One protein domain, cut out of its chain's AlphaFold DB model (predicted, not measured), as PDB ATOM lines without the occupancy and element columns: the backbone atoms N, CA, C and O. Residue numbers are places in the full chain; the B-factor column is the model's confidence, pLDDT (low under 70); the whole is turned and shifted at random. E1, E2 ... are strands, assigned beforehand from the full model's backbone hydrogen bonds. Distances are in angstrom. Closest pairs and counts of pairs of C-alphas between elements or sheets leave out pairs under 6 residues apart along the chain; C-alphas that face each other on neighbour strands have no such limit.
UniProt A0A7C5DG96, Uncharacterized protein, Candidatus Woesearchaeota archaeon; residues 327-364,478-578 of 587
ATOM      1  N   PRO A 327     -59.544 -50.076  32.566       94.81
ATOM      2  CA  PRO A 327     -59.952 -48.719  32.230       94.81
ATOM      3  C   PRO A 327     -59.068 -47.690  32.942       94.81
ATOM      4  O   PRO A 327     -58.697 -47.878  34.106       94.81
ATOM      5  N   VAL A 328     -58.728 -46.615  32.236       97.00
ATOM      6  CA  VAL A 328     -57.939 -45.500  32.768       97.00
ATOM      7  C   VAL A 328     -58.681 -44.189  32.608       97.00
ATOM      8  O   VAL A 328     -59.413 -43.989  31.640       97.00
ATOM      9  N   PHE A 329     -58.430 -43.278  33.539       97.62
ATOM     10  CA  PHE A 329     -58.870 -41.897  33.468       97.62
ATOM     11  C   PHE A 329     -57.664 -40.971  33.411       97.62
ATOM     12  O   PHE A 329     -56.655 -41.188  34.080       97.62
ATOM     13  N   SER A 330     -57.758 -39.939  32.579       98.12
ATOM     14  CA  SER A 330     -56.673 -38.981  32.407       98.12
ATOM     15  C   SER A 330     -56.803 -37.826  33.395       98.12
ATOM     16  O   SER A 330     -57.849 -37.182  33.472       98.12
ATOM     17  N   ILE A 331     -55.706 -37.519  34.079       98.62
ATOM     18  CA  ILE A 331     -55.500 -36.261  34.797       98.62
ATOM     19  C   ILE A 331     -54.429 -35.500  34.022       98.62
ATOM     20  O   ILE A 331     -53.345 -36.024  33.769       98.62
ATOM     21  N   LYS A 332     -54.727 -34.275  33.594       98.69
ATOM     22  CA  LYS A 332     -53.817 -33.467  32.782       98.69
ATOM     23  C   LYS A 332     -53.547 -32.129  33.450       98.69
ATOM     24  O   LYS A 332     -54.484 -31.375  33.701       98.69
ATOM     25  N   ILE A 333     -52.276 -31.803  33.647       98.62
ATOM     26  CA  ILE A 333     -51.811 -30.470  34.027       98.62
ATOM     27  C   ILE A 333     -51.093 -29.890  32.813       98.62
ATOM     28  O   ILE A 333     -50.114 -30.465  32.353       98.62
ATOM     29  N   SER A 334     -51.620 -28.813  32.226       98.19
ATOM     30  CA  SER A 334     -51.036 -28.210  31.014       98.19
ATOM     31  C   SER A 334     -50.641 -26.759  31.232       98.19
ATOM     32  O   SER A 334     -51.457 -25.988  31.750       98.19
ATOM     33  N   ARG A 335     -49.446 -26.372  30.779       97.81
ATOM     34  CA  ARG A 335     -48.969 -24.986  30.847       97.81
ATOM     35  C   ARG A 335     -49.421 -24.188  29.626       97.81
ATOM     36  O   ARG A 335     -49.443 -24.661  28.493       97.81
ATOM     37  N   ARG A 336     -49.758 -22.918  29.843       97.38
ATOM     38  CA  ARG A 336     -49.937 -21.909  28.795       97.38
ATOM     39  C   ARG A 336     -49.411 -20.565  29.288       97.38
ATOM     40  O   ARG A 336     -50.139 -19.802  29.919       97.38
ATOM     41  N   GLY A 337     -48.151 -20.271  28.970       96.19
ATOM     42  CA  GLY A 337     -47.459 -19.090  29.483       96.19
ATOM     43  C   GLY A 337     -47.192 -19.223  30.984       96.19
ATOM     44  O   GLY A 337     -46.504 -20.143  31.419       96.19
ATOM     45  N   ASP A 338     -47.756 -18.319  31.774       97.69
ATOM     46  CA  ASP A 338     -47.665 -18.287  33.238       97.69
ATOM     47  C   ASP A 338     -48.869 -18.936  33.942       97.69
ATOM     48  O   ASP A 338     -49.011 -18.812  35.157       97.69
ATOM     49  N   LYS A 339     -49.732 -19.628  33.186       98.25
ATOM     50  CA  LYS A 339     -50.956 -20.274  33.674       98.25
ATOM     51  C   LYS A 339     -50.863 -21.787  33.496       98.25
ATOM     52  O   LYS A 339     -50.456 -22.255  32.433       98.25
ATOM     53  N   TYR A 340     -51.316 -22.540  34.487       98.56
ATOM     54  CA  TYR A 340     -51.553 -23.978  34.401       98.56
ATOM     55  C   TYR A 340     -53.044 -24.274  34.479       98.56
ATOM     56  O   TYR A 340     -53.779 -23.652  35.249       98.56
ATOM     57  N   LYS A 341     -53.492 -25.254  33.696       98.62
ATOM     58  CA  LYS A 341     -54.852 -25.795  33.757       98.62
ATOM     59  C   LYS A 341     -54.833 -27.234  34.234       98.62
ATOM     60  O   LYS A 341     -53.986 -27.999  33.781       98.62
ATOM     61  N   LEU A 342     -55.804 -27.594  35.066       98.69
ATOM     62  CA  LEU A 342     -56.080 -28.962  35.488       98.69
ATOM     63  C   LEU A 342     -57.304 -29.486  34.733       98.69
ATOM     64  O   LEU A 342     -58.371 -28.874  34.771       98.69
ATOM     65  N   SER A 343     -57.154 -30.618  34.050       98.75
ATOM     66  CA  SER A 343     -58.254 -31.365  33.437       98.75
ATOM     67  C   SER A 343     -58.354 -32.764  34.031       98.75
ATOM     68  O   SER A 343     -57.342 -33.450  34.132       98.75
ATOM     69  N   PHE A 344     -59.554 -33.190  34.413       98.62
ATOM     70  CA  PHE A 344     -59.802 -34.509  35.004       98.62
ATOM     71  C   PHE A 344     -61.279 -34.893  34.876       98.62
ATOM     72  O   PHE A 344     -62.131 -34.042  34.620       98.62
ATOM     73  N   THR A 345     -61.579 -36.169  35.099       98.38
ATOM     74  CA  THR A 345     -62.951 -36.685  35.205       98.38
ATOM     75  C   THR A 345     -63.227 -37.076  36.655       98.38
ATOM     76  O   THR A 345     -62.324 -37.594  37.301       98.38
ATOM     77  N   THR A 346     -64.431 -36.843  37.188       97.50
ATOM     78  CA  THR A 346     -64.848 -37.294  38.535       97.50
ATOM     79  C   THR A 346     -65.533 -38.657  38.506       97.50
ATOM     80  O   THR A 346     -65.956 -39.129  37.451       97.50
ATOM     81  N   ASN A 347     -65.758 -39.258  39.677       93.50
ATOM     82  CA  ASN A 347     -66.541 -40.493  39.830       93.50
ATOM     83  C   ASN A 347     -67.988 -40.402  39.297       93.50
ATOM     84  O   ASN A 347     -68.620 -41.427  39.054       93.50
ATOM     85  N   LYS A 348     -68.508 -39.192  39.040       95.31
ATOM     86  CA  LYS A 348     -69.801 -38.968  38.360       95.31
ATOM     87  C   LYS A 348     -69.689 -38.828  36.843       95.31
ATOM     88  O   LYS A 348     -70.627 -38.356  36.205       95.31
ATOM     89  N   ASN A 349     -68.541 -39.185  36.271       95.88
ATOM     90  CA  ASN A 349     -68.226 -39.010  34.856       95.88
ATOM     91  C   ASN A 349     -68.352 -37.547  34.378       95.88
ATOM     92  O   ASN A 349     -68.643 -37.284  33.211       95.88
ATOM     93  N   ARG A 350     -68.143 -36.574  35.277       97.00
ATOM     94  CA  ARG A 350     -68.092 -35.151  34.918       97.00
ATOM     95  C   ARG A 350     -66.661 -34.769  34.596       97.00
ATOM     96  O   ARG A 350     -65.764 -35.055  35.383       97.00
ATOM     97  N   SER A 351     -66.456 -34.148  33.440       97.81
ATOM     98  CA  SER A 351     -65.138 -33.695  32.996       97.81
ATOM     99  C   SER A 351     -64.953 -32.221  33.331       97.81
ATOM    100  O   SER A 351     -65.727 -31.381  32.879       97.81
ATOM    101  N   TYR A 352     -63.907 -31.906  34.085       98.50
ATOM    102  CA  TYR A 352     -63.536 -30.546  34.455       98.50
ATOM    103  C   TYR A 352     -62.285 -30.106  33.698       98.50
ATOM    104  O   TYR A 352     -61.404 -30.914  33.410       98.50
ATOM    105  N   ASN A 353     -62.209 -28.813  33.381       98.19
ATOM    106  CA  ASN A 353     -61.028 -28.150  32.829       98.19
ATOM    107  C   ASN A 353     -60.932 -26.746  33.433       98.19
ATOM    108  O   ASN A 353     -61.572 -25.808  32.949       98.19
ATOM    109  N   ILE A 354     -60.177 -26.626  34.522       98.31
ATOM    110  CA  ILE A 354     -60.173 -25.453  35.400       98.31
ATOM    111  C   ILE A 354     -58.777 -24.825  35.498       98.31
ATOM    112  O   ILE A 354     -57.774 -25.518  35.299       98.31
ATOM    113  N   PRO A 355     -58.678 -23.519  35.795       98.44
ATOM    114  CA  PRO A 355     -57.412 -22.907  36.180       98.44
ATOM    115  C   PRO A 355     -56.865 -23.558  37.455       98.44
ATOM    116  O   PRO A 355     -57.593 -23.692  38.434       98.44
ATOM    117  N   LEU A 356     -55.596 -23.967  37.435       98.56
ATOM    118  CA  LEU A 356     -54.930 -24.594  38.578       98.56
ATOM    119  C   LEU A 356     -53.957 -23.635  39.251       98.56
ATOM    120  O   LEU A 356     -54.040 -23.435  40.458       98.56
ATOM    121  N   ALA A 357     -53.041 -23.055  38.478       98.56
ATOM    122  CA  ALA A 357     -51.980 -22.208  39.004       98.56
ATOM    123  C   ALA A 357     -51.682 -21.025  38.086       98.56
ATOM    124  O   ALA A 357     -51.678 -21.150  36.859       98.56
ATOM    125  N   TYR A 358     -51.344 -19.902  38.704       98.56
ATOM    126  CA  TYR A 358     -50.780 -18.720  38.075       98.56
ATOM    127  C   TYR A 358     -49.408 -18.456  38.680       98.56
ATOM    128  O   TYR A 358     -49.266 -18.604  39.886       98.56
ATOM    129  N   LEU A 359     -48.402 -18.094  37.880       98.25
ATOM    130  CA  LEU A 359     -47.014 -17.996  38.350       98.25
ATOM    131  C   LEU A 359     -46.547 -16.574  38.734       98.25
ATOM    132  O   LEU A 359     -45.440 -16.430  39.258       98.25
ATOM    133  N   ASN A 360     -47.345 -15.523  38.484       96.44
ATOM    134  CA  ASN A 360     -46.906 -14.118  38.590       96.44
ATOM    135  C   ASN A 360     -47.931 -13.146  39.232       96.44
ATOM    136  O   ASN A 360     -48.471 -12.291  38.536       96.44
ATOM    137  N   PRO A 361     -48.146 -13.156  40.560       96.75
ATOM    138  CA  PRO A 361     -47.460 -13.960  41.572       96.75
ATOM    139  C   PRO A 361     -47.964 -15.405  41.605       96.75
ATOM    140  O   PRO A 361     -49.025 -15.700  41.053       96.75
ATOM    141  N   ILE A 362     -47.203 -16.289  42.264       98.19
ATOM    142  CA  ILE A 362     -47.615 -17.682  42.454       98.19
ATOM    143  C   ILE A 362     -48.886 -17.723  43.305       98.19
ATOM    144  O   ILE A 362     -48.892 -17.255  44.442       98.19
ATOM    145  N   LYS A 363     -49.969 -18.249  42.730       98.00
ATOM    146  CA  LYS A 363     -51.252 -18.492  43.403       98.00
ATOM    147  C   LYS A 363     -52.042 -19.586  42.686       98.00
ATOM    148  O   LYS A 363     -51.769 -19.899  41.528       98.00
ATOM    149  N   LEU A 364     -53.051 -20.134  43.356       98.56
ATOM    150  CA  LEU A 364     -54.003 -21.050  42.732       98.56
ATOM    151  C   LEU A 364     -55.024 -20.297  41.877       98.56
ATOM    152  O   LEU A 364     -55.499 -19.228  42.259       98.56
ATOM    153  N   ILE A 478     -61.413 -35.693  44.119       97.94
ATOM    154  CA  ILE A 478     -61.523 -37.130  43.884       97.94
ATOM    155  C   ILE A 478     -61.849 -37.354  42.410       97.94
ATOM    156  O   ILE A 478     -62.894 -36.934  41.893       97.94
ATOM    157  N   THR A 479     -60.928 -38.007  41.716       97.62
ATOM    158  CA  THR A 479     -61.032 -38.296  40.289       97.62
ATOM    159  C   THR A 479     -61.727 -39.627  40.049       97.62
ATOM    160  O   THR A 479     -61.841 -40.477  40.928       97.62
ATOM    161  N   ALA A 480     -62.159 -39.833  38.813       95.19
ATOM    162  CA  ALA A 480     -62.576 -41.123  38.310       95.19
ATOM    163  C   ALA A 480     -61.428 -42.131  38.480       95.19
ATOM    164  O   ALA A 480     -60.263 -41.805  38.237       95.19
ATOM    165  N   GLY A 481     -61.760 -43.333  38.949       93.00
ATOM    166  CA  GLY A 481     -60.764 -44.303  39.412       93.00
ATOM    167  C   GLY A 481     -60.311 -44.077  40.856       93.00
ATOM    168  O   GLY A 481     -59.422 -44.777  41.309       93.00
ATOM    169  N   ASN A 482     -60.937 -43.148  41.584       96.19
ATOM    170  CA  ASN A 482     -60.699 -42.843  42.996       96.19
ATOM    171  C   ASN A 482     -59.273 -42.374  43.354       96.19
ATOM    172  O   ASN A 482     -58.831 -42.532  44.493       96.19
ATOM    173  N   GLY A 483     -58.554 -41.784  42.397       97.06
ATOM    174  CA  GLY A 483     -57.354 -41.007  42.701       97.06
ATOM    175  C   GLY A 483     -57.721 -39.725  43.445       97.06
ATOM    176  O   GLY A 483     -58.742 -39.102  43.152       97.06
ATOM    177  N   ILE A 484     -56.900 -39.329  44.413       98.19
ATOM    178  CA  ILE A 484     -57.124 -38.126  45.220       98.19
ATOM    179  C   ILE A 484     -56.042 -37.107  44.871       98.19
ATOM    180  O   ILE A 484     -54.861 -37.361  45.074       98.19
ATOM    181  N   ILE A 485     -56.429 -35.943  44.358       98.44
ATOM    182  CA  ILE A 485     -55.531 -34.802  44.162       98.44
ATOM    183  C   ILE A 485     -55.682 -33.886  45.378       98.44
ATOM    184  O   ILE A 485     -56.759 -33.331  45.617       98.44
ATOM    185  N   ARG A 486     -54.606 -33.723  46.147       98.00
ATOM    186  CA  ARG A 486     -54.549 -32.866  47.337       98.00
ATOM    187  C   ARG A 486     -53.576 -31.721  47.104       98.00
ATOM    188  O   ARG A 486     -52.459 -31.945  46.657       98.00
ATOM    189  N   ILE A 487     -53.987 -30.497  47.414       98.25
ATOM    190  CA  ILE A 487     -53.089 -29.341  47.405       98.25
ATOM    191  C   ILE A 487     -52.476 -29.236  48.800       98.25
ATOM    192  O   ILE A 487     -53.192 -28.946  49.749       98.25
ATOM    193  N   ASN A 488     -51.172 -29.479  48.924       97.25
ATOM    194  CA  ASN A 488     -50.497 -29.521  50.225       97.25
ATOM    195  C   ASN A 488     -50.051 -28.142  50.694       97.25
ATOM    196  O   ASN A 488     -50.108 -27.817  51.876       97.25
ATOM    197  N   SER A 489     -49.518 -27.344  49.769       96.94
ATOM    198  CA  SER A 489     -48.995 -26.026  50.101       96.94
ATOM    199  C   SER A 489     -48.937 -25.123  48.884       96.94
ATOM    200  O   SER A 489     -48.567 -25.552  47.790       96.94
ATOM    201  N   VAL A 490     -49.213 -23.845  49.121       97.31
ATOM    202  CA  VAL A 490     -49.049 -22.758  48.158       97.31
ATOM    203  C   VAL A 490     -48.200 -21.694  48.836       97.31
ATOM    204  O   VAL A 490     -48.589 -21.161  49.876       97.31
ATOM    205  N   ASN A 491     -47.031 -21.399  48.279       97.12
ATOM    206  CA  ASN A 491     -46.160 -20.338  48.771       97.12
ATOM    207  C   ASN A 491     -45.685 -19.450  47.603       97.12
ATOM    208  O   ASN A 491     -46.145 -19.587  46.472       97.12
ATOM    209  N   ASN A 492     -44.801 -18.490  47.880       96.81
ATOM    210  CA  ASN A 492     -44.343 -17.528  46.869       96.81
ATOM    211  C   ASN A 492     -43.425 -18.135  45.793       96.81
ATOM    212  O   ASN A 492     -43.199 -17.486  44.766       96.81
ATOM    213  N   ASP A 493     -42.898 -19.335  46.037       97.50
ATOM    214  CA  ASP A 493     -41.884 -19.993  45.215       97.50
ATOM    215  C   ASP A 493     -42.445 -21.209  44.463       97.50
ATOM    216  O   ASP A 493     -42.040 -21.454  43.325       97.50
ATOM    217  N   GLU A 494     -43.418 -21.920  45.039       97.81
ATOM    218  CA  GLU A 494     -44.008 -23.119  44.448       97.81
ATOM    219  C   GLU A 494     -45.416 -23.461  44.970       97.81
ATOM    220  O   GLU A 494     -45.877 -22.996  46.018       97.81
ATOM    221  N   ILE A 495     -46.085 -24.327  44.211       98.56
ATOM    222  CA  ILE A 495     -47.299 -25.048  44.587       98.56
ATOM    223  C   ILE A 495     -46.948 -26.536  44.638       98.56
ATOM    224  O   ILE A 495     -46.437 -27.074  43.655       98.56
ATOM    225  N   ASN A 496     -47.246 -27.193  45.761       98.19
ATOM    226  CA  ASN A 496     -47.082 -28.636  45.940       98.19
ATOM    227  C   ASN A 496     -48.456 -29.319  45.946       98.19
ATOM    228  O   ASN A 496     -49.332 -28.963  46.743       98.19
ATOM    229  N   ILE A 497     -48.630 -30.295  45.059       98.25
ATOM    230  CA  ILE A 497     -49.844 -31.090  44.893       98.25
ATOM    231  C   ILE A 497     -49.472 -32.562  45.006       98.25
ATOM    232  O   ILE A 497     -48.612 -33.024  44.269       98.25
ATOM    233  N   SER A 498     -50.178 -33.328  45.825       97.81
ATOM    234  CA  SER A 498     -50.053 -34.782  45.845       97.81
ATOM    235  C   SER A 498     -51.141 -35.443  45.020       97.81
ATOM    236  O   SER A 498     -52.321 -35.105  45.138       97.81
ATOM    237  N   LEU A 499     -50.755 -36.441  44.234       97.81
ATOM    238  CA  LEU A 499     -51.658 -37.462  43.723       97.81
ATOM    239  C   LEU A 499     -51.572 -38.688  44.630       97.81
ATOM    240  O   LEU A 499     -50.518 -39.303  44.740       97.81
ATOM    241  N   ILE A 500     -52.677 -39.049  45.268       97.81
ATOM    242  CA  ILE A 500     -52.737 -40.111  46.265       97.81
ATOM    243  C   ILE A 500     -53.580 -41.267  45.722       97.81
ATOM    244  O   ILE A 500     -54.738 -41.081  45.341       97.81
ATOM    245  N   THR A 501     -53.000 -42.465  45.717       97.50
ATOM    246  CA  THR A 501     -53.696 -43.742  45.551       97.50
ATOM    247  C   THR A 501     -53.946 -44.351  46.928       97.50
ATOM    248  O   THR A 501     -52.991 -44.807  47.570       97.50
ATOM    249  N   PRO A 502     -55.209 -44.399  47.385       96.88
ATOM    250  CA  PRO A 502     -55.545 -44.954  48.690       96.88
ATOM    251  C   PRO A 502     -55.116 -46.414  48.818       96.88
ATOM    252  O   PRO A 502     -55.239 -47.196  47.868       96.88
ATOM    253  N   LYS A 503     -54.638 -46.808  50.000       96.12
ATOM    254  CA  LYS A 503     -54.220 -48.190  50.287       96.12
ATOM    255  C   LYS A 503     -55.321 -49.216  50.016       96.12
ATOM    256  O   LYS A 503     -55.020 -50.329  49.615       96.12
ATOM    257  N   GLU A 504     -56.595 -48.847  50.173       94.56
ATOM    258  CA  GLU A 504     -57.747 -49.724  49.923       94.56
ATOM    259  C   GLU A 504     -57.871 -50.127  48.449       94.56
ATOM    260  O   GLU A 504     -58.569 -51.087  48.125       94.56
ATOM    261  N   MET A 505     -57.214 -49.390  47.550       93.94
ATOM    262  CA  MET A 505     -57.151 -49.722  46.132       93.94
ATOM    263  C   MET A 505     -55.988 -50.648  45.779       93.94
ATOM    264  O   MET A 505     -55.978 -51.180  44.670       93.94
ATOM    265  N   ARG A 506     -55.012 -50.808  46.678       93.88
ATOM    266  CA  ARG A 506     -53.742 -51.491  46.433       93.88
ATOM    267  C   ARG A 506     -53.730 -52.853  47.128       93.88
ATOM    268  O   ARG A 506     -54.172 -52.992  48.267       93.88
ATOM    269  N   GLU A 507     -53.225 -53.869  46.447       90.31
ATOM    270  CA  GLU A 507     -53.130 -55.217  46.999       90.31
ATOM    271  C   GLU A 507     -52.017 -55.303  48.054       90.31
ATOM    272  O   GLU A 507     -50.883 -54.917  47.799       90.31
ATOM    273  N   ASN A 508     -52.341 -55.835  49.238       86.88
ATOM    274  CA  ASN A 508     -51.396 -56.102  50.334       86.88
ATOM    275  C   ASN A 508     -50.644 -54.874  50.899       86.88
ATOM    276  O   ASN A 508     -49.631 -55.030  51.580       86.88
ATOM    277  N   GLU A 509     -51.168 -53.663  50.703       93.12
ATOM    278  CA  GLU A 509     -50.532 -52.422  51.159       93.12
ATOM    279  C   GLU A 509     -51.149 -51.876  52.450       93.12
ATOM    280  O   GLU A 509     -52.348 -51.982  52.710       93.12
ATOM    281  N   ASN A 510     -50.309 -51.263  53.286       94.25
ATOM    282  CA  ASN A 510     -50.715 -50.712  54.585       94.25
ATOM    283  C   ASN A 510     -50.750 -49.176  54.625       94.25
ATOM    284  O   ASN A 510     -51.139 -48.600  55.645       94.25
ATOM    285  N   SER A 511     -50.344 -48.523  53.538       95.94
ATOM    286  CA  SER A 511     -50.213 -47.074  53.422       95.94
ATOM    287  C   SER A 511     -50.584 -46.604  52.023       95.94
ATOM    288  O   SER A 511     -50.522 -47.364  51.051       95.94
ATOM    289  N   ASP A 512     -51.014 -45.351  51.938       96.44
ATOM    290  CA  ASP A 512     -51.349 -44.737  50.663       96.44
ATOM    291  C   ASP A 512     -50.080 -44.577  49.822       96.44
ATOM    292  O   ASP A 512     -48.988 -44.325  50.342       96.44
ATOM    293  N   LEU A 513     -50.217 -44.749  48.511       96.06
ATOM    294  CA  LEU A 513     -49.186 -44.301  47.585       96.06
ATOM    295  C   LEU A 513     -49.452 -42.824  47.329       96.06
ATOM    296  O   LEU A 513     -50.574 -42.457  47.008       96.06
ATOM    297  N   GLU A 514     -48.449 -41.980  47.450       96.62
ATOM    298  CA  GLU A 514     -48.589 -40.544  47.236       96.62
ATOM    299  C   GLU A 514     -47.542 -40.134  46.204       96.62
ATOM    300  O   GLU A 514     -46.517 -40.779  46.072       96.62
ATOM    301  N   THR A 515     -47.801 -39.152  45.362       97.00
ATOM    302  CA  THR A 515     -46.837 -38.711  44.351       97.00
ATOM    303  C   THR A 515     -46.927 -37.207  44.259       97.00
ATOM    304  O   THR A 515     -47.951 -36.677  43.826       97.00
ATOM    305  N   ASP A 516     -45.860 -36.535  44.674       97.44
ATOM    306  CA  ASP A 516     -45.833 -35.082  44.754       97.44
ATOM    307  C   ASP A 516     -45.488 -34.481  43.393       97.44
ATOM    308  O   ASP A 516     -44.591 -34.927  42.675       97.44
ATOM    309  N   ILE A 517     -46.239 -33.451  43.036       97.88
ATOM    310  CA  ILE A 517     -46.136 -32.676  41.813       97.88
ATOM    311  C   ILE A 517     -45.883 -31.240  42.245       97.88
ATOM    312  O   ILE A 517     -46.732 -30.596  42.867       97.88
ATOM    313  N   ILE A 518     -44.710 -30.730  41.889       98.12
ATOM    314  CA  ILE A 518     -44.272 -29.390  42.260       98.12
ATOM    315  C   ILE A 518     -44.327 -28.500  41.031       98.12
ATOM    316  O   ILE A 518     -43.735 -28.813  39.997       98.12
ATOM    317  N   ILE A 519     -45.042 -27.385  41.158       98.25
ATOM    318  CA  ILE A 519     -45.216 -26.374  40.117       98.25
ATOM    319  C   ILE A 519     -44.564 -25.080  40.593       98.25
ATOM    320  O   ILE A 519     -44.963 -24.514  41.609       98.25
ATOM    321  N   ASN A 520     -43.589 -24.582  39.842       97.75
ATOM    322  CA  ASN A 520     -42.914 -23.320  40.119       97.75
ATOM    323  C   ASN A 520     -42.641 -22.545  38.818       97.75
ATOM    324  O   ASN A 520     -43.184 -22.850  37.754       97.75
ATOM    325  N   LYS A 521     -41.823 -21.490  38.895       97.00
ATOM    326  CA  LYS A 521     -41.491 -20.658  37.725       97.00
ATOM    327  C   LYS A 521     -40.673 -21.399  36.662       97.00
ATOM    328  O   LYS A 521     -40.841 -21.098  35.475       97.00
ATOM    329  N   ASP A 522     -39.843 -22.356  37.074       96.06
ATOM    330  CA  ASP A 522     -38.995 -23.150  36.181       96.06
ATOM    331  C   ASP A 522     -39.818 -24.194  35.414       96.06
ATOM    332  O   ASP A 522     -39.542 -24.463  34.244       96.06
ATOM    333  N   GLY A 523     -40.873 -24.725  36.032       96.50
ATOM    334  CA  GLY A 523     -41.828 -25.623  35.396       96.50
ATOM    335  C   GLY A 523     -42.543 -26.521  36.398       96.50
ATOM    336  O   GLY A 523     -42.700 -26.185  37.571       96.50
ATOM    337  N   LEU A 524     -42.981 -27.676  35.910       96.94
ATOM    338  CA  LEU A 524     -43.590 -28.743  36.689       96.94
ATOM    339  C   LEU A 524     -42.611 -29.918  36.792       96.94
ATOM    340  O   LEU A 524     -42.036 -30.327  35.784       96.94
ATOM    341  N   ARG A 525     -42.450 -30.483  37.991       96.44
ATOM    342  CA  ARG A 525     -41.660 -31.701  38.238       96.44
ATOM    343  C   ARG A 525     -42.411 -32.686  39.131       96.44
ATOM    344  O   ARG A 525     -43.285 -32.279  39.893       96.44
ATOM    345  N   ILE A 526     -42.042 -33.961  39.046       95.88
ATOM    346  CA  ILE A 526     -42.510 -35.015  39.956       95.88
ATOM    347  C   ILE A 526     -41.424 -35.235  41.013       95.88
ATOM    348  O   ILE A 526     -40.258 -35.391  40.657       95.88
ATOM    349  N   ASP A 527     -41.786 -35.196  42.294       91.50
ATOM    350  CA  ASP A 527     -40.847 -35.243  43.421       91.50
ATOM    351  C   ASP A 527     -41.039 -36.508  44.259       91.50
ATOM    352  O   ASP A 527     -41.602 -36.466  45.351       91.50
ATOM    353  N   ARG A 528     -40.621 -37.664  43.728       80.19
ATOM    354  CA  ARG A 528     -40.698 -38.926  44.473       80.19
ATOM    355  C   ARG A 528     -39.757 -40.026  43.988       80.19
ATOM    356  O   ARG A 528     -39.493 -40.170  42.798       80.19
ATOM    357  N   ASP A 529     -39.337 -40.853  44.947       78.88
ATOM    358  CA  ASP A 529     -38.459 -42.012  44.736       78.88
ATOM    359  C   ASP A 529     -39.180 -43.238  44.137       78.88
ATOM    360  O   ASP A 529     -38.531 -44.117  43.571       78.88
ATOM    361  N   ASP A 530     -40.509 -43.328  44.264       85.19
ATOM    362  CA  ASP A 530     -41.298 -44.489  43.822       85.19
ATOM    363  C   ASP A 530     -41.659 -44.462  42.326       85.19
ATOM    364  O   ASP A 530     -41.968 -45.508  41.751       85.19
ATOM    365  N   VAL A 531     -41.565 -43.299  41.673       93.88
ATOM    366  CA  VAL A 531     -41.774 -43.136  40.232       93.88
ATOM    367  C   VAL A 531     -40.494 -42.626  39.585       93.88
ATOM    368  O   VAL A 531     -40.211 -41.432  39.536       93.88
ATOM    369  N   LYS A 532     -39.726 -43.545  38.998       95.00
ATOM    370  CA  LYS A 532     -38.576 -43.177  38.171       95.00
ATOM    371  C   LYS A 532     -39.044 -42.785  36.771       95.00
ATOM    372  O   LYS A 532     -39.470 -43.647  36.001       95.00
ATOM    373  N   LEU A 533     -38.918 -41.505  36.424       95.88
ATOM    374  CA  LEU A 533     -39.126 -41.056  35.051       95.88
ATOM    375  C   LEU A 533     -37.932 -41.427  34.160       95.88
ATOM    376  O   LEU A 533     -36.767 -41.277  34.531       95.88
ATOM    377  N   ILE A 534     -38.235 -41.912  32.961       95.44
ATOM    378  CA  ILE A 534     -37.280 -42.418  31.982       95.44
ATOM    379  C   ILE A 534     -37.527 -41.716  30.655       95.44
ATOM    380  O   ILE A 534     -38.666 -41.537  30.229       95.44
ATOM    381  N   ARG A 535     -36.451 -41.301  29.990       94.69
ATOM    382  CA  ARG A 535     -36.548 -40.629  28.699       94.69
ATOM    383  C   ARG A 535     -36.994 -41.604  27.617       94.69
ATOM    384  O   ARG A 535     -36.263 -42.523  27.262       94.69
ATOM    385  N   ASP A 536     -38.148 -41.328  27.031       93.88
ATOM    386  CA  ASP A 536     -38.644 -42.022  25.855       93.88
ATOM    387  C   ASP A 536     -38.199 -41.272  24.595       93.88
ATOM    388  O   ASP A 536     -38.636 -40.152  24.309       93.88
ATOM    389  N   ILE A 537     -37.283 -41.884  23.842       91.19
ATOM    390  CA  ILE A 537     -36.638 -41.258  22.678       91.19
ATOM    391  C   ILE A 537     -37.661 -40.961  21.578       91.19
ATOM    392  O   ILE A 537     -37.588 -39.922  20.921       91.19
ATOM    393  N   LYS A 538     -38.641 -41.850  21.394       90.25
ATOM    394  CA  LYS A 538     -39.618 -41.763  20.308       90.25
ATOM    395  C   LYS A 538     -40.599 -40.611  20.506       90.25
ATOM    396  O   LYS A 538     -40.966 -39.944  19.543       90.25
ATOM    397  N   THR A 539     -41.047 -40.406  21.739       91.81
ATOM    398  CA  THR A 539     -42.024 -39.362  22.082       91.81
ATOM    399  C   THR A 539     -41.379 -38.073  22.581       91.81
ATOM    400  O   THR A 539     -42.088 -37.089  22.784       91.81
ATOM    401  N   ASN A 540     -40.057 -38.069  22.781       92.25
ATOM    402  CA  ASN A 540     -39.318 -36.992  23.437       92.25
ATOM    403  C   ASN A 540     -40.011 -36.533  24.733       92.25
ATOM    404  O   ASN A 540     -40.215 -35.343  24.962       92.25
ATOM    405  N   SER A 541     -40.410 -37.497  25.558       95.25
ATOM    406  CA  SER A 541     -41.085 -37.283  26.840       95.25
ATOM    407  C   SER A 541     -40.347 -38.042  27.942       95.25
ATOM    408  O   SER A 541     -39.578 -38.961  27.655       95.25
ATOM    409  N   LEU A 542     -40.572 -37.673  29.201       96.19
ATOM    410  CA  LEU A 542     -40.163 -38.482  30.344       96.19
ATOM    411  C   LEU A 542     -41.370 -39.297  30.815       96.19
ATOM    412  O   LEU A 542     -42.437 -38.736  31.056       96.19
ATOM    413  N   ILE A 543     -41.216 -40.613  30.910       97.56
ATOM    414  CA  ILE A 543     -42.295 -41.545  31.230       97.56
ATOM    415  C   ILE A 543     -41.914 -42.350  32.469       97.56
ATOM    416  O   ILE A 543     -40.806 -42.872  32.546       97.56
ATOM    417  N   GLY A 544     -42.825 -42.480  33.424       97.06
ATOM    418  CA  GLY A 544     -42.668 -43.354  34.586       97.06
ATOM    419  C   GLY A 544     -43.968 -44.057  34.921       97.06
ATOM    420  O   GLY A 544     -45.041 -43.650  34.476       97.06
ATOM    421  N   MET A 545     -43.881 -45.119  35.711       97.81
ATOM    422  CA  MET A 545     -45.045 -45.857  36.180       97.81
ATOM    423  C   MET A 545     -44.866 -46.202  37.654       97.81
ATOM    424  O   MET A 545     -43.786 -46.630  38.054       97.81
ATOM    425  N   SER A 546     -45.917 -46.010  38.447       97.12
ATOM    426  CA  SER A 546     -45.945 -46.463  39.844       97.12
ATOM    427  C   SER A 546     -46.162 -47.975  39.955       97.12
ATOM    428  O   SER A 546     -46.603 -48.622  39.003       97.12
ATOM    429  N   ASN A 547     -45.956 -48.537  41.149       95.44
ATOM    430  CA  ASN A 547     -46.305 -49.932  41.444       95.44
ATOM    431  C   ASN A 547     -47.820 -50.231  41.352       95.44
ATOM    432  O   ASN A 547     -48.211 -51.381  41.155       95.44
ATOM    433  N   TYR A 548     -48.673 -49.200  41.430       96.38
ATOM    434  CA  TYR A 548     -50.112 -49.308  41.176       96.38
ATOM    435  C   TYR A 548     -50.454 -49.455  39.680       96.38
ATOM    436  O   TYR A 548     -51.535 -49.921  39.317       96.38
ATOM    437  N   GLY A 549     -49.539 -49.055  38.792       97.00
ATOM    438  CA  GLY A 549     -49.765 -49.004  37.347       97.00
ATOM    439  C   GLY A 549     -50.225 -47.643  36.816       97.00
ATOM    440  O   GLY A 549     -50.557 -47.545  35.629       97.00
ATOM    441  N   THR A 550     -50.232 -46.600  37.658       97.69
ATOM    442  CA  THR A 550     -50.430 -45.205  37.226       97.69
ATOM    443  C   THR A 550     -49.266 -44.781  36.342       97.69
ATOM    444  O   THR A 550     -48.121 -44.815  36.796       97.69
ATOM    445  N   LEU A 551     -49.559 -44.391  35.100       98.06
ATOM    446  CA  LEU A 551     -48.567 -43.931  34.128       98.06
ATOM    447  C   LEU A 551     -48.445 -42.408  34.188       98.06
ATOM    448  O   LEU A 551     -49.444 -41.704  34.077       98.06
ATOM    449  N   PHE A 552     -47.221 -41.906  34.293       98.19
ATOM    450  CA  PHE A 552     -46.885 -40.488  34.277       98.19
ATOM    451  C   PHE A 552     -46.124 -40.172  32.993       98.19
ATOM    452  O   PHE A 552     -45.141 -40.836  32.677       98.19
ATOM    453  N   VAL A 553     -46.568 -39.153  32.261       97.88
ATOM    454  CA  VAL A 553     -45.942 -38.678  31.025       97.88
ATOM    455  C   VAL A 553     -45.712 -37.178  31.144       97.88
ATOM    456  O   VAL A 553     -46.648 -36.386  31.019       97.88
ATOM    457  N   LEU A 554     -44.459 -36.794  31.368       97.69
ATOM    458  CA  LEU A 554     -44.009 -35.408  31.424       97.69
ATOM    459  C   LEU A 554     -43.452 -34.992  30.057       97.69
ATOM    460  O   LEU A 554     -42.491 -35.576  29.548       97.69
ATOM    461  N   LYS A 555     -44.085 -33.994  29.447       96.94
ATOM    462  CA  LYS A 555     -43.775 -33.484  28.108       96.94
ATOM    463  C   LYS A 555     -43.094 -32.128  28.181       96.94
ATOM    464  O   LYS A 555     -43.147 -31.443  29.204       96.94
ATOM    465  N   ASP A 556     -42.465 -31.767  27.064       92.38
ATOM    466  CA  ASP A 556     -41.791 -30.481  26.877       92.38
ATOM    467  C   ASP A 556     -40.789 -30.198  28.007       92.38
ATOM    468  O   ASP A 556     -40.745 -29.117  28.589       92.38
ATOM    469  N   TYR A 557     -39.999 -31.221  28.355       87.69
ATOM    470  CA  TYR A 557     -39.021 -31.105  29.426       87.69
ATOM    471  C   TYR A 557     -37.858 -30.198  29.013       87.69
ATOM    472  O   TYR A 557     -37.315 -30.309  27.910       87.69
ATOM    473  N   SER A 558     -37.464 -29.302  29.913       85.69
ATOM    474  CA  SER A 558     -36.320 -28.404  29.731       85.69
ATOM    475  C   SER A 558     -35.017 -29.033  30.226       85.69
ATOM    476  O   SER A 558     -33.943 -28.728  29.706       85.69
ATOM    477  N   ASP A 559     -35.113 -29.941  31.200       85.38
ATOM    478  CA  ASP A 559     -33.992 -30.617  31.845       85.38
ATOM    479  C   ASP A 559     -34.416 -32.040  32.245       85.38
ATOM    480  O   ASP A 559     -35.258 -32.233  33.126       85.38
ATOM    481  N   ALA A 560     -33.855 -33.045  31.566       84.88
ATOM    482  CA  ALA A 560     -34.168 -34.449  31.825       84.88
ATOM    483  C   ALA A 560     -33.611 -34.942  33.168       84.88
ATOM    484  O   ALA A 560     -34.208 -35.825  33.778       84.88
ATOM    485  N   GLU A 561     -32.487 -34.383  33.627       88.06
ATOM    486  CA  GLU A 561     -31.861 -34.780  34.891       88.06
ATOM    487  C   GLU A 561     -32.668 -34.255  36.076       88.06
ATOM    488  O   GLU A 561     -32.863 -34.969  37.059       88.06
ATOM    489  N   LYS A 562     -33.196 -33.031  35.958       88.81
ATOM    490  CA  LYS A 562     -34.077 -32.430  36.972       88.81
ATOM    491  C   LYS A 562     -35.546 -32.814  36.829       88.81
ATOM    492  O   LYS A 562     -36.339 -32.445  37.690       88.81
ATOM    493  N   GLN A 563     -35.906 -33.513  35.753       92.06
ATOM    494  CA  GLN A 563     -37.276 -33.930  35.458       92.06
ATOM    495  C   GLN A 563     -38.272 -32.757  35.469       92.06
ATOM    496  O   GLN A 563     -39.359 -32.854  36.035       92.06
ATOM    497  N   ILE A 564     -37.886 -31.633  34.858       93.44
ATOM    498  CA  ILE A 564     -38.720 -30.425  34.763       93.44
ATOM    499  C   ILE A 564     -39.343 -30.362  33.372       93.44
ATOM    500  O   ILE A 564     -38.611 -30.366  32.382       93.44
ATOM    501  N   GLY A 565     -40.668 -30.247  33.295       95.31
ATOM    502  CA  GLY A 565     -41.413 -30.038  32.053       95.31
ATOM    503  C   GLY A 565     -42.593 -29.089  32.192       95.31
ATOM    504  O   GLY A 565     -42.781 -28.441  33.221       95.31
ATOM    505  N   GLU A 566     -43.364 -28.954  31.119       96.88
ATOM    506  CA  GLU A 566     -44.471 -27.992  31.052       96.88
ATOM    507  C   GLU A 566     -45.841 -28.666  31.140       96.88
ATOM    508  O   GLU A 566     -46.765 -28.114  31.733       96.88
ATOM    509  N   ASP A 567     -45.953 -29.884  30.615       98.00
ATOM    510  CA  ASP A 567     -47.206 -30.619  30.513       98.00
ATOM    511  C   ASP A 567     -47.072 -31.987  31.193       98.00
ATOM    512  O   ASP A 567     -46.225 -32.795  30.813       98.00
ATOM    513  N   LEU A 568     -47.946 -32.284  32.154       98.31
ATOM    514  CA  LEU A 568     -48.060 -33.600  32.781       98.31
ATOM    515  C   LEU A 568     -49.376 -34.263  32.375       98.31
ATOM    516  O   LEU A 568     -50.460 -33.708  32.573       98.31
ATOM    517  N   LEU A 569     -49.280 -35.475  31.837       98.44
ATOM    518  CA  LEU A 569     -50.398 -36.397  31.682       98.44
ATOM    519  C   LEU A 569     -50.212 -37.558  32.656       98.44
ATOM    520  O   LEU A 569     -49.166 -38.202  32.659       98.44
ATOM    521  N   VAL A 570     -51.247 -37.843  33.433       98.50
ATOM    522  CA  VAL A 570     -51.331 -39.021  34.288       98.50
ATOM    523  C   VAL A 570     -52.465 -39.904  33.785       98.50
ATOM    524  O   VAL A 570     -53.603 -39.446  33.687       98.50
ATOM    525  N   GLU A 571     -52.172 -41.160  33.465       98.25
ATOM    526  CA  GLU A 571     -53.189 -42.179  33.198       98.25
ATOM    527  C   GLU A 571     -53.397 -43.007  34.462       98.25
ATOM    528  O   GLU A 571     -52.558 -43.829  34.840       98.25
ATOM    529  N   TYR A 572     -54.520 -42.757  35.125       97.75
ATOM    530  CA  TYR A 572     -54.854 -43.338  36.413       97.75
ATOM    531  C   TYR A 572     -55.802 -44.532  36.226       97.75
ATOM    532  O   TYR A 572     -56.930 -44.338  35.754       97.75
ATOM    533  N   PRO A 573     -55.381 -45.772  36.533       97.06
ATOM    534  CA  PRO A 573     -56.228 -46.940  36.348       97.06
ATOM    535  C   PRO A 573     -57.292 -47.049  37.449       97.06
ATOM    536  O   PRO A 573     -57.087 -46.629  38.582       97.06
ATOM    537  N   VAL A 574     -58.455 -47.617  37.115       94.06
ATOM    538  CA  VAL A 574     -59.580 -47.778  38.067       94.06
ATOM    539  C   VAL A 574     -59.349 -48.831  39.151       94.06
ATOM    540  O   VAL A 574     -60.062 -48.872  40.157       94.06
ATOM    541  N   VAL A 575     -58.404 -49.727  38.893       93.88
ATOM    542  CA  VAL A 575     -57.908 -50.777  39.779       93.88
ATOM    543  C   VAL A 575     -56.420 -50.942  39.503       93.88
ATOM    544  O   VAL A 575     -55.951 -50.562  38.429       93.88
ATOM    545  N   GLN A 576     -55.686 -51.524  40.449       95.44
ATOM    546  CA  GLN A 576     -54.268 -51.803  40.260       95.44
ATOM    547  C   GLN A 576     -54.041 -52.647  38.998       95.44
ATOM    548  O   GLN A 576     -54.792 -53.586  38.718       95.44
ATOM    549  N   ARG A 577     -53.006 -52.302  38.226       95.25
ATOM    550  CA  ARG A 577     -52.552 -53.123  37.099       95.25
ATOM    551  C   ARG A 577     -51.582 -54.179  37.601       95.25
ATOM    552  O   ARG A 577     -50.640 -53.866  38.324       95.25
ATOM    553  N   PHE A 578     -51.784 -55.408  37.151       95.38
ATOM    554  CA  PHE A 578     -50.968 -56.551  37.540       95.38
ATOM    555  C   PHE A 578     -50.233 -57.106  36.335       95.38
ATOM    556  O   PHE A 578     -50.700 -57.010  35.204       95.38
TER     557      PHE A 578
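What this domain is: This is residues 327 to 364 and 478 to 578 of the 587 residues of an uncharacterized protein of Candidatus Woesearchaeota archaeon (UniProt A0A7C5DG96). Two sheets lie face to face as a sandwich: a large, strongly twisted one of eight strands curves over a smaller one of four, E5 to E8, with the strands of the two nearly aligned. At one side E4 comes close to E5 and E6, at the other E8 comes close to E12, and beyond that E9 and E10 extend past the smaller sheet. The printed part has 139 residues with no named helix and twelve named strands, E1 to E12 in order along the chain, so its class is all strand. The large sheet runs E4, E3, E2, E1, E12, E11, E10, E9 and the small one E5, E6, E7, E8, both antiparallel throughout. The whole is compact, with a radius of gyration of the C-alphas of 14.5 A, and its C-alphas span 42 by 34 by 25 A.

How they stand to each other: E1, residues 328 to 336, forms a hairpin with E2, residues 339 to 345, at 167 degrees between directions, with N 332 and O 343 2.8 A apart. E2 forms the next hairpin with E3, residues 351 to 359, at 157 degrees, with N 354 and O 342 2.9 A apart. E3 forms a hairpin with the edge strand E4, residues 362 to 364, where N 358 and O 363 are 2.9 A apart. These four are a meander, each strand the antiparallel neighbour of the one before. After the cut, E5, residues 484 to 490, E6, residues 494 to 501, E7, residues 513 to 520, and E8, residues 524 to 526, are a second meander. In it N 486 and O 498 are 2.9 A apart, N 497 and O 517 2.9 A, and N 518 and O 525 2.9 A. The chain changes sheets at the short link from E8 to E9, residues 534 to 536, and these two strands are apart. E9 opens a third meander with E10, residues 541 to 545, E11, residues 551 to 555, and E12, residues 567 to 573. Here N 534 and O 543 are 2.8 A apart, N 544 and O 552 2.9 A, and N 553 and O 569 2.8 A. E12 is also the antiparallel neighbour of E1, at 169 degrees, with N 331 and O 570 2.9 A apart. In the sandwich, two sheets face to face, the facing parts are 9.7 A centre to centre and the strands stand at 15 degrees. The closest C-alphas of E4 and E5, Lys 363 and Val 490, are 6.8 A apart; those of E8 and E12, Leu 524 and Asp 567, are 7.4 A apart. E8 and E11 are near each other, with 5 pairs of C-alphas within 10 A. Residues 524 to 525 of E8 also pair, antiparallel, with residues 564 to 565.

Where its parts are: E1 begins at C-alpha 328, (-57.939, -45.500, 32.768), and is 25.2 A long. E3 measures 24.6 A, E7 23.1 A, E6 22.8 A and E2 20.4 A. E5 begins at C-alpha 484, (-57.124, -38.126, 45.220). E12, 19.5 A long, ends at C-alpha 573, (-56.228, -46.940, 36.348).

The domain as a whole: The two C-alphas farthest apart, those of Asn 360 and Asn 508, are 43.8 A apart. Residues 365 to 477 are not printed, and C-alphas 364 and 478 are 17.8 A apart across this cut. The links E6 to E7 and E11 to E12, of 11 residues each, are long. The mean pLDDT of the printed part is 95.8, and no printed residue is under 70.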